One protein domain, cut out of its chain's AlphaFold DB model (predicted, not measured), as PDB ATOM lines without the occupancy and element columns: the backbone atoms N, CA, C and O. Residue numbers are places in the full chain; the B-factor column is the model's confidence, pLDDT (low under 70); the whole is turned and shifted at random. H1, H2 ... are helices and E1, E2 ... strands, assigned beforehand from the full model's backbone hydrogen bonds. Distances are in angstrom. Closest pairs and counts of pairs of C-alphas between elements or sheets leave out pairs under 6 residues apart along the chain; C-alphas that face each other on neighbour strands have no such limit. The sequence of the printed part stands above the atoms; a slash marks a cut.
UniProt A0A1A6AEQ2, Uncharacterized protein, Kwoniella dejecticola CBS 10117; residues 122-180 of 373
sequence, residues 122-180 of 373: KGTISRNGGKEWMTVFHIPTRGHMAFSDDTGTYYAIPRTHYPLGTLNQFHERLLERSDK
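Overview. This is residues 122 to 180 of the 373 residues of an uncharacterized protein of Kwoniella dejecticola CBS 10117 (UniProt A0A1A6AEQ2). Look first for a strongly twisted sheet of four strands, with one helix, H1, packed over one face of it and the other face bare. The strands follow one another as a meander, each the antiparallel neighbour of the one before, in the order E1 - E2 - E3 - E4. The printed part has 59 residues, its class is mixed, and H1 comes last along the chain. It is compact, with a radius of gyration of the C-alphas of 11.4 A, and rounded, spanning 29 by 27 by 19 A.

Along the chain. Find C-alpha 122 at (-6.272, -10.194, 78.871), where E1, residues 122 to 127, begins. E2, residues 132 to 139, is the longest strand at 22.1 A. E3 is residues 144 to 148 and E4 residues 154 to 156. H1, residues 164 to 178, runs 20.8 A to C-alpha 178 at (-17.379, -10.550, 82.262).

Arrangement. Begin at the hairpin of E1 and E2, where N 125 and O 134 are 2.9 A apart, within hydrogen-bond range. In the hairpin of E2 and E3, N 137 and O 146 are 2.8 A apart; in that of E3 and E4, N 155 and O 147 are 2.9 A apart. The edge strands E1 and E4 are apart. H1 is on the sheet at a height over the sheet of 8.8 A, and it lies over E1, where 4 of its 15 C-alphas fall when dropped onto the local plane, but only just over E1 alone: 2 of them fall on E3. On the local plane it runs along E1 at 29.7 degrees, only just. The closest C-alphas of E2 and H1 are those of His 138 and His 171, 7.5 A apart. In H1 every O i to N i+4 pair is within hydrogen-bond range.

Size, cuts and confidence. The C-alphas farthest apart are those of Thr 160 and Lys 180, 31.4 A. The printed part has no cut, and no link is long. Confidence is under 70 at residues 140 to 143, 175 and 177 to 180.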
ATOM      1  N   LYS A 122      -7.067 -10.337  80.098       88.25
ATOM      2  CA  LYS A 122      -6.272 -10.194  78.871       88.25
ATOM      3  C   LYS A 122      -7.180  -9.891  77.676       88.25
ATOM      4  O   LYS A 122      -8.158 -10.593  77.443       88.25
ATOM      5  N   GLY A 123      -6.816  -8.904  76.868       90.56
ATOM      6  CA  GLY A 123      -7.403  -8.672  75.551       90.56
ATOM      7  C   GLY A 123      -6.379  -8.106  74.572       90.56
ATOM      8  O   GLY A 123      -5.213  -7.924  74.911       90.56
ATOM      9  N   THR A 124      -6.797  -7.852  73.336       87.75
ATOM     10  CA  THR A 124      -5.937  -7.284  72.292       87.75
ATOM     11  C   THR A 124      -6.528  -5.983  71.769       87.75
ATOM     12  O   THR A 124      -7.739  -5.866  71.576       87.75
ATOM     13  N   ILE A 125      -5.668  -4.992  71.540       86.00
ATOM     14  CA  ILE A 125      -6.030  -3.728  70.896       86.00
ATOM     15  C   ILE A 125      -5.152  -3.508  69.674       86.00
ATOM     16  O   ILE A 125      -3.972  -3.853  69.677       86.00
ATOM     17  N   SER A 126      -5.732  -2.934  68.622       86.56
ATOM     18  CA  SER A 126      -4.993  -2.610  67.408       86.56
ATOM     19  C   SER A 126      -4.596  -1.137  67.360       86.56
ATOM     20  O   SER A 126      -5.440  -0.264  67.576       86.56
ATOM     21  N   ARG A 127      -3.358  -0.852  66.965       79.94
ATOM     22  CA  ARG A 127      -2.870   0.475  66.587       79.94
ATOM     23  C   ARG A 127      -2.846   0.616  65.056       79.94
ATOM     24  O   ARG A 127      -2.782  -0.370  64.321       79.94
ATOM     25  N   ASN A 128      -2.929   1.858  64.570       80.50
ATOM     26  CA  ASN A 128      -2.805   2.213  63.148       80.50
ATOM     27  C   ASN A 128      -3.813   1.504  62.220       80.50
ATOM     28  O   ASN A 128      -3.457   1.063  61.128       80.50
ATOM     29  N   GLY A 129      -5.075   1.386  62.652       81.56
ATOM     30  CA  GLY A 129      -6.145   0.808  61.831       81.56
ATOM     31  C   GLY A 129      -5.994  -0.696  61.573       81.56
ATOM     32  O   GLY A 129      -6.342  -1.153  60.491       81.56
ATOM     33  N   GLY A 130      -5.453  -1.453  62.535       83.81
ATOM     34  CA  GLY A 130      -5.326  -2.915  62.433       83.81
ATOM     35  C   GLY A 130      -3.939  -3.426  62.038       83.81
ATOM     36  O   GLY A 130      -3.768  -4.633  61.902       83.81
ATOM     37  N   LYS A 131      -2.954  -2.538  61.846       81.94
ATOM     38  CA  LYS A 131      -1.604  -2.916  61.391       81.94
ATOM     39  C   LYS A 131      -0.707  -3.458  62.502       81.94
ATOM     40  O   LYS A 131       0.170  -4.265  62.233       81.94
ATOM     41  N   GLU A 132      -0.930  -3.021  63.732       88.06
ATOM     42  CA  GLU A 132      -0.162  -3.450  64.900       88.06
ATOM     43  C   GLU A 132      -1.141  -3.909  65.971       88.06
ATOM     44  O   GLU A 132      -2.077  -3.180  66.287       88.06
ATOM     45  N   TRP A 133      -0.940  -5.098  66.531       84.69
ATOM     46  CA  TRP A 133      -1.767  -5.623  67.615       84.69
ATOM     47  C   TRP A 133      -0.933  -5.711  68.880       84.69
ATOM     48  O   TRP A 133       0.181  -6.226  68.863       84.69
ATOM     49  N   MET A 134      -1.482  -5.212  69.980       86.88
ATOM     50  CA  MET A 134      -0.853  -5.269  71.289       86.88
ATOM     51  C   MET A 134      -1.772  -5.995  72.257       86.88
ATOM     52  O   MET A 134      -2.980  -5.751  72.295       86.88
ATOM     53  N   THR A 135      -1.187  -6.882  73.053       89.12
ATOM     54  CA  THR A 135      -1.888  -7.498  74.175       89.12
ATOM     55  C   THR A 135      -1.947  -6.502  75.324       89.12
ATOM     56  O   THR A 135      -0.927  -5.951  75.733       89.12
ATOM     57  N   VAL A 136      -3.143  -6.289  75.856       90.69
ATOM     58  CA  VAL A 136      -3.384  -5.427  77.007       90.69
ATOM     59  C   VAL A 136      -4.109  -6.184  78.097       90.69
ATOM     60  O   VAL A 136      -4.899  -7.090  77.846       90.69
ATOM     61  N   PHE A 137      -3.827  -5.784  79.322       89.81
ATOM     62  CA  PHE A 137      -4.374  -6.363  80.524       89.81
ATOM     63  C   PHE A 137      -5.132  -5.280  81.269       89.81
ATOM     64  O   PHE A 137      -4.602  -4.202  81.556       89.81
ATOM     65  N   HIS A 138      -6.388  -5.567  81.576       86.25
ATOM     66  CA  HIS A 138      -7.155  -4.779  82.515       86.25
ATOM     67  C   HIS A 138      -6.867  -5.299  83.920       86.25
ATOM     68  O   HIS A 138      -7.135  -6.465  84.209       86.25
ATOM     69  N   ILE A 139      -6.296  -4.445  84.770       81.25
ATOM     70  CA  ILE A 139      -5.999  -4.763  86.167       81.25
ATOM     71  C   ILE A 139      -7.088  -4.093  87.020       81.25
ATOM     72  O   ILE A 139      -7.016  -2.874  87.224       81.25
ATOM     73  N   PRO A 140      -8.094  -4.844  87.517       62.81
ATOM     74  CA  PRO A 140      -9.274  -4.263  88.165       62.81
ATOM     75  C   PRO A 140      -8.926  -3.388  89.371       62.81
ATOM     76  O   PRO A 140      -9.532  -2.343  89.585       62.81
ATOM     77  N   THR A 141      -7.889  -3.771  90.118       61.72
ATOM     78  CA  THR A 141      -7.463  -3.085  91.345       61.72
ATOM     79  C   THR A 141      -6.874  -1.697  91.113       61.72
ATOM     80  O   THR A 141      -6.756  -0.928  92.061       61.72
ATOM     81  N   ARG A 142      -6.490  -1.357  89.874       60.97
ATOM     82  CA  ARG A 142      -5.807  -0.094  89.559       60.97
ATOM     83  C   ARG A 142      -6.604   0.835  88.647       60.97
ATOM     84  O   ARG A 142      -6.145   1.944  88.406       60.97
ATOM     85  N   GLY A 143      -7.749   0.410  88.105       66.88
ATOM     86  CA  GLY A 143      -8.508   1.213  87.129       66.88
ATOM     87  C   GLY A 143      -7.662   1.637  85.916       66.88
ATOM     88  O   GLY A 143      -7.884   2.686  85.304       66.88
ATOM     89  N   HIS A 144      -6.624   0.861  85.607       79.19
ATOM     90  CA  HIS A 144      -5.626   1.174  84.597       79.19
ATOM     91  C   HIS A 144      -5.438  -0.030  83.684       79.19
ATOM     92  O   HIS A 144      -5.405  -1.179  84.130       79.19
ATOM     93  N   MET A 145      -5.293   0.249  82.391       85.94
ATOM     94  CA  MET A 145      -4.807  -0.740  81.445       85.94
ATOM     95  C   MET A 145      -3.291  -0.728  81.417       85.94
ATOM     96  O   MET A 145      -2.659   0.334  81.404       85.94
ATOM     97  N   ALA A 146      -2.727  -1.924  81.364       90.38
ATOM     98  CA  ALA A 146      -1.308  -2.136  81.201       90.38
ATOM     99  C   ALA A 146      -1.044  -3.018  79.980       90.38
ATOM    100  O   ALA A 146      -1.888  -3.829  79.602       90.38
ATOM    101  N   PHE A 147       0.124  -2.883  79.369       90.38
ATOM    102  CA  PHE A 147       0.669  -3.927  78.503       90.38
ATOM    103  C   PHE A 147       1.755  -4.670  79.281       90.38
ATOM    104  O   PHE A 147       2.382  -4.081  80.162       90.38
ATOM    105  N   SER A 148       1.948  -5.956  78.994       88.81
ATOM    106  CA  SER A 148       3.099  -6.696  79.515       88.81
ATOM    107  C   SER A 148       4.203  -6.720  78.465       88.81
ATOM    108  O   SER A 148       3.904  -6.859  77.277       88.81
ATOM    109  N   ASP A 149       5.458  -6.605  78.884       87.94
ATOM    110  CA  ASP A 149       6.581  -7.011  78.036       87.94
ATOM    111  C   ASP A 149       6.751  -8.543  78.042       87.94
ATOM    112  O   ASP A 149       6.015  -9.271  78.718       87.94
ATOM    113  N   ASP A 150       7.744  -9.033  77.299       85.38
ATOM    114  CA  ASP A 150       8.071 -10.462  77.206       85.38
ATOM    115  C   ASP A 150       8.568 -11.051  78.541       85.38
ATOM    116  O   ASP A 150       8.618 -12.268  78.705       85.38
ATOM    117  N   THR A 151       8.913 -10.200  79.517       88.44
ATOM    118  CA  THR A 151       9.318 -10.611  80.871       88.44
ATOM    119  C   THR A 151       8.131 -10.750  81.827       88.44
ATOM    120  O   THR A 151       8.297 -11.202  82.958       88.44
ATOM    121  N   GLY A 152       6.924 -10.371  81.385       84.75
ATOM    122  CA  GLY A 152       5.725 -10.331  82.220       84.75
ATOM    123  C   GLY A 152       5.628  -9.080  83.098       84.75
ATOM    124  O   GLY A 152       4.767  -9.018  83.978       84.75
ATOM    125  N   THR A 153       6.476  -8.074  82.871       84.19
ATOM    126  CA  THR A 153       6.414  -6.796  83.584       84.19
ATOM    127  C   THR A 153       5.311  -5.930  82.985       84.19
ATOM    128  O   THR A 153       5.260  -5.726  81.774       84.19
ATOM    129  N   TYR A 154       4.418  -5.414  83.833       84.38
ATOM    130  CA  TYR A 154       3.279  -4.598  83.410       84.38
ATOM    131  C   TYR A 154       3.621  -3.108  83.409       84.38
ATOM    132  O   TYR A 154       3.966  -2.540  84.446       84.38
ATOM    133  N   TYR A 155       3.417  -2.452  82.271       87.19
ATOM    134  CA  TYR A 155       3.584  -1.009  82.115       87.19
ATOM    135  C   TYR A 155       2.236  -0.354  81.860       87.19
ATOM    136  O   TYR A 155       1.461  -0.808  81.016       87.19
ATOM    137  N   ALA A 156       1.957   0.736  82.576       87.12
ATOM    138  CA  ALA A 156       0.751   1.519  82.348       87.12
ATOM    139  C   ALA A 156       0.741   2.056  80.912       87.12
ATOM    140  O   ALA A 156       1.724   2.641  80.453       87.12
ATOM    141  N   ILE A 157      -0.378   1.886  80.210       86.06
ATOM    142  CA  ILE A 157      -0.543   2.449  78.871       86.06
ATOM    143  C   ILE A 157      -0.685   3.970  79.013       86.06
ATOM    144  O   ILE A 157      -1.657   4.433  79.624       86.06
ATOM    145  N   PRO A 158       0.230   4.778  78.449       77.94
ATOM    146  CA  PRO A 158       0.099   6.222  78.517       77.94
ATOM    147  C   PRO A 158      -1.182   6.659  77.800       77.94
ATOM    148  O   PRO A 158      -1.424   6.280  76.653       77.94
ATOM    149  N   ARG A 159      -1.976   7.529  78.434       71.50
ATOM    150  CA  ARG A 159      -3.205   8.099  77.837       71.50
ATOM    151  C   ARG A 159      -2.957   8.858  76.527       71.50
ATOM    152  O   ARG A 159      -3.890   9.142  75.791       71.50
ATOM    153  N   THR A 160      -1.705   9.195  76.234       77.00
ATOM    154  CA  THR A 160      -1.293   9.832  74.979       77.00
ATOM    155  C   THR A 160      -1.306   8.875  73.788       77.00
ATOM    156  O   THR A 160      -1.382   9.333  72.654       77.00
ATOM    157  N   HIS A 161      -1.225   7.562  74.024       75.31
ATOM    158  CA  HIS A 161      -1.122   6.559  72.959       75.31
ATOM    159  C   HIS A 161      -2.484   6.054  72.485       75.31
ATOM    160  O   HIS A 161      -2.624   5.675  71.324       75.31
ATOM    161  N   TYR A 162      -3.487   6.086  73.362       77.19
ATOM    162  CA  TYR A 162      -4.853   5.692  73.047       77.19
ATOM    163  C   TYR A 162      -5.817   6.742  73.593       77.19
ATOM    164  O   TYR A 162      -5.768   7.039  74.790       77.19
ATOM    165  N   PRO A 163      -6.709   7.299  72.756       78.38
ATOM    166  CA  PRO A 163      -7.734   8.220  73.222       78.38
ATOM    167  C   PRO A 163      -8.545   7.592  74.360       78.38
ATOM    168  O   PRO A 163      -8.902   6.413  74.294       78.38
ATOM    169  N   LEU A 164      -8.891   8.391  75.375       70.88
ATOM    170  CA  LEU A 164      -9.661   7.928  76.538       70.88
ATOM    171  C   LEU A 164     -10.965   7.222  76.127       70.88
ATOM    172  O   LEU A 164     -11.349   6.241  76.749       70.88
ATOM    173  N   GLY A 165     -11.602   7.659  75.035       75.19
ATOM    174  CA  GLY A 165     -12.801   7.013  74.493       75.19
ATOM    175  C   GLY A 165     -12.572   5.571  74.026       75.19
ATOM    176  O   GLY A 165     -13.395   4.709  74.307       75.19
ATOM    177  N   THR A 166     -11.443   5.279  73.372       75.75
ATOM    178  CA  THR A 166     -11.092   3.916  72.931       75.75
ATOM    179  C   THR A 166     -10.791   3.019  74.123       75.75
ATOM    180  O   THR A 166     -11.221   1.868  74.163       75.75
ATOM    181  N   LEU A 167     -10.079   3.564  75.111       73.75
ATOM    182  CA  LEU A 167      -9.748   2.848  76.333       73.75
ATOM    183  C   LEU A 167     -11.001   2.536  77.166       73.75
ATOM    184  O   LEU A 167     -11.180   1.401  77.602       73.75
ATOM    185  N   ASN A 168     -11.904   3.503  77.314       72.94
ATOM    186  CA  ASN A 168     -13.173   3.297  78.006       72.94
ATOM    187  C   ASN A 168     -14.064   2.306  77.251       72.94
ATOM    188  O   ASN A 168     -14.598   1.396  77.862       72.94
ATOM    189  N   GLN A 169     -14.167   2.398  75.922       78.88
ATOM    190  CA  GLN A 169     -14.955   1.438  75.141       78.88
ATOM    191  C   GLN A 169     -14.409   0.007  75.254       78.88
ATOM    192  O   GLN A 169     -15.177  -0.952  75.257       78.88
ATOM    193  N   PHE A 170     -13.089  -0.151  75.342       77.50
ATOM    194  CA  PHE A 170     -12.475  -1.449  75.591       77.50
ATOM    195  C   PHE A 170     -12.763  -1.954  77.010       77.50
ATOM    196  O   PHE A 170     -13.111  -3.119  77.168       77.50
ATOM    197  N   HIS A 171     -12.677  -1.081  78.017       75.25
ATOM    198  CA  HIS A 171     -13.041  -1.399  79.397       75.25
ATOM    199  C   HIS A 171     -14.506  -1.844  79.512       75.25
ATOM    200  O   HIS A 171     -14.762  -2.931  80.015       75.25
ATOM    201  N   GLU A 172     -15.442  -1.085  78.940       78.94
ATOM    202  CA  GLU A 172     -16.866  -1.441  78.897       78.94
ATOM    203  C   GLU A 172     -17.090  -2.774  78.177       78.94
ATOM    204  O   GLU A 172     -17.795  -3.635  78.681       78.94
ATOM    205  N   ARG A 173     -16.424  -3.023  77.040       76.31
ATOM    206  CA  ARG A 173     -16.532  -4.316  76.337       76.31
ATOM    207  C   ARG A 173     -15.946  -5.487  77.117       76.31
ATOM    208  O   ARG A 173     -16.387  -6.619  76.921       76.31
ATOM    209  N   LEU A 174     -14.923  -5.250  77.937       73.19
ATOM    210  CA  LEU A 174     -14.391  -6.268  78.837       73.19
ATOM    211  C   LEU A 174     -15.369  -6.551  79.981       73.19
ATOM    212  O   LEU A 174     -15.571  -7.721  80.296       73.19
ATOM    213  N   LEU A 175     -16.010  -5.519  80.536       69.88
ATOM    214  CA  LEU A 175     -17.031  -5.658  81.579       69.88
ATOM    215  C   LEU A 175     -18.321  -6.318  81.051       69.88
ATOM    216  O   LEU A 175     -18.796  -7.299  81.610       69.88
ATOM    217  N   GLU A 176     -18.828  -5.899  79.889       71.06
ATOM    218  CA  GLU A 176     -19.986  -6.527  79.227       71.06
ATOM    219  C   GLU A 176     -19.754  -8.016  78.915       71.06
ATOM    220  O   GLU A 176     -20.701  -8.802  78.803       71.06
ATOM    221  N   ARG A 177     -18.488  -8.413  78.734       57.06
ATOM    222  CA  ARG A 177     -18.092  -9.812  78.544       57.06
ATOM    223  C   ARG A 177     -17.872 -10.556  79.856       57.06
ATOM    224  O   ARG A 177     -18.077 -11.764  79.855       57.06
ATOM    225  N   SER A 178     -17.498  -9.892  80.953       53.88
ATOM    226  CA  SER A 178     -17.379 -10.550  82.262       53.88
ATOM    227  C   SER A 178     -18.734 -10.954  82.843       53.88
ATOM    228  O   SER A 178     -18.815 -11.956  83.548       53.88
ATOM    229  N   ASP A 179     -19.799 -10.236  82.485       47.66
ATOM    230  CA  ASP A 179     -21.157 -10.489  82.987       47.66
ATOM    231  C   ASP A 179     -21.835 -11.686  82.297       47.66
ATOM    232  O   ASP A 179     -22.846 -12.214  82.767       47.66
ATOM    233  N   LYS A 180     -21.260 -12.157  81.184       40.22
ATOM    234  CA  LYS A 180     -21.639 -13.405  80.523       40.22
ATOM    235  C   LYS A 180     -20.658 -14.477  80.969       40.22
ATOM    236  O   LYS A 180     -19.585 -14.629  80.400       40.22
TER     237      LYS A 180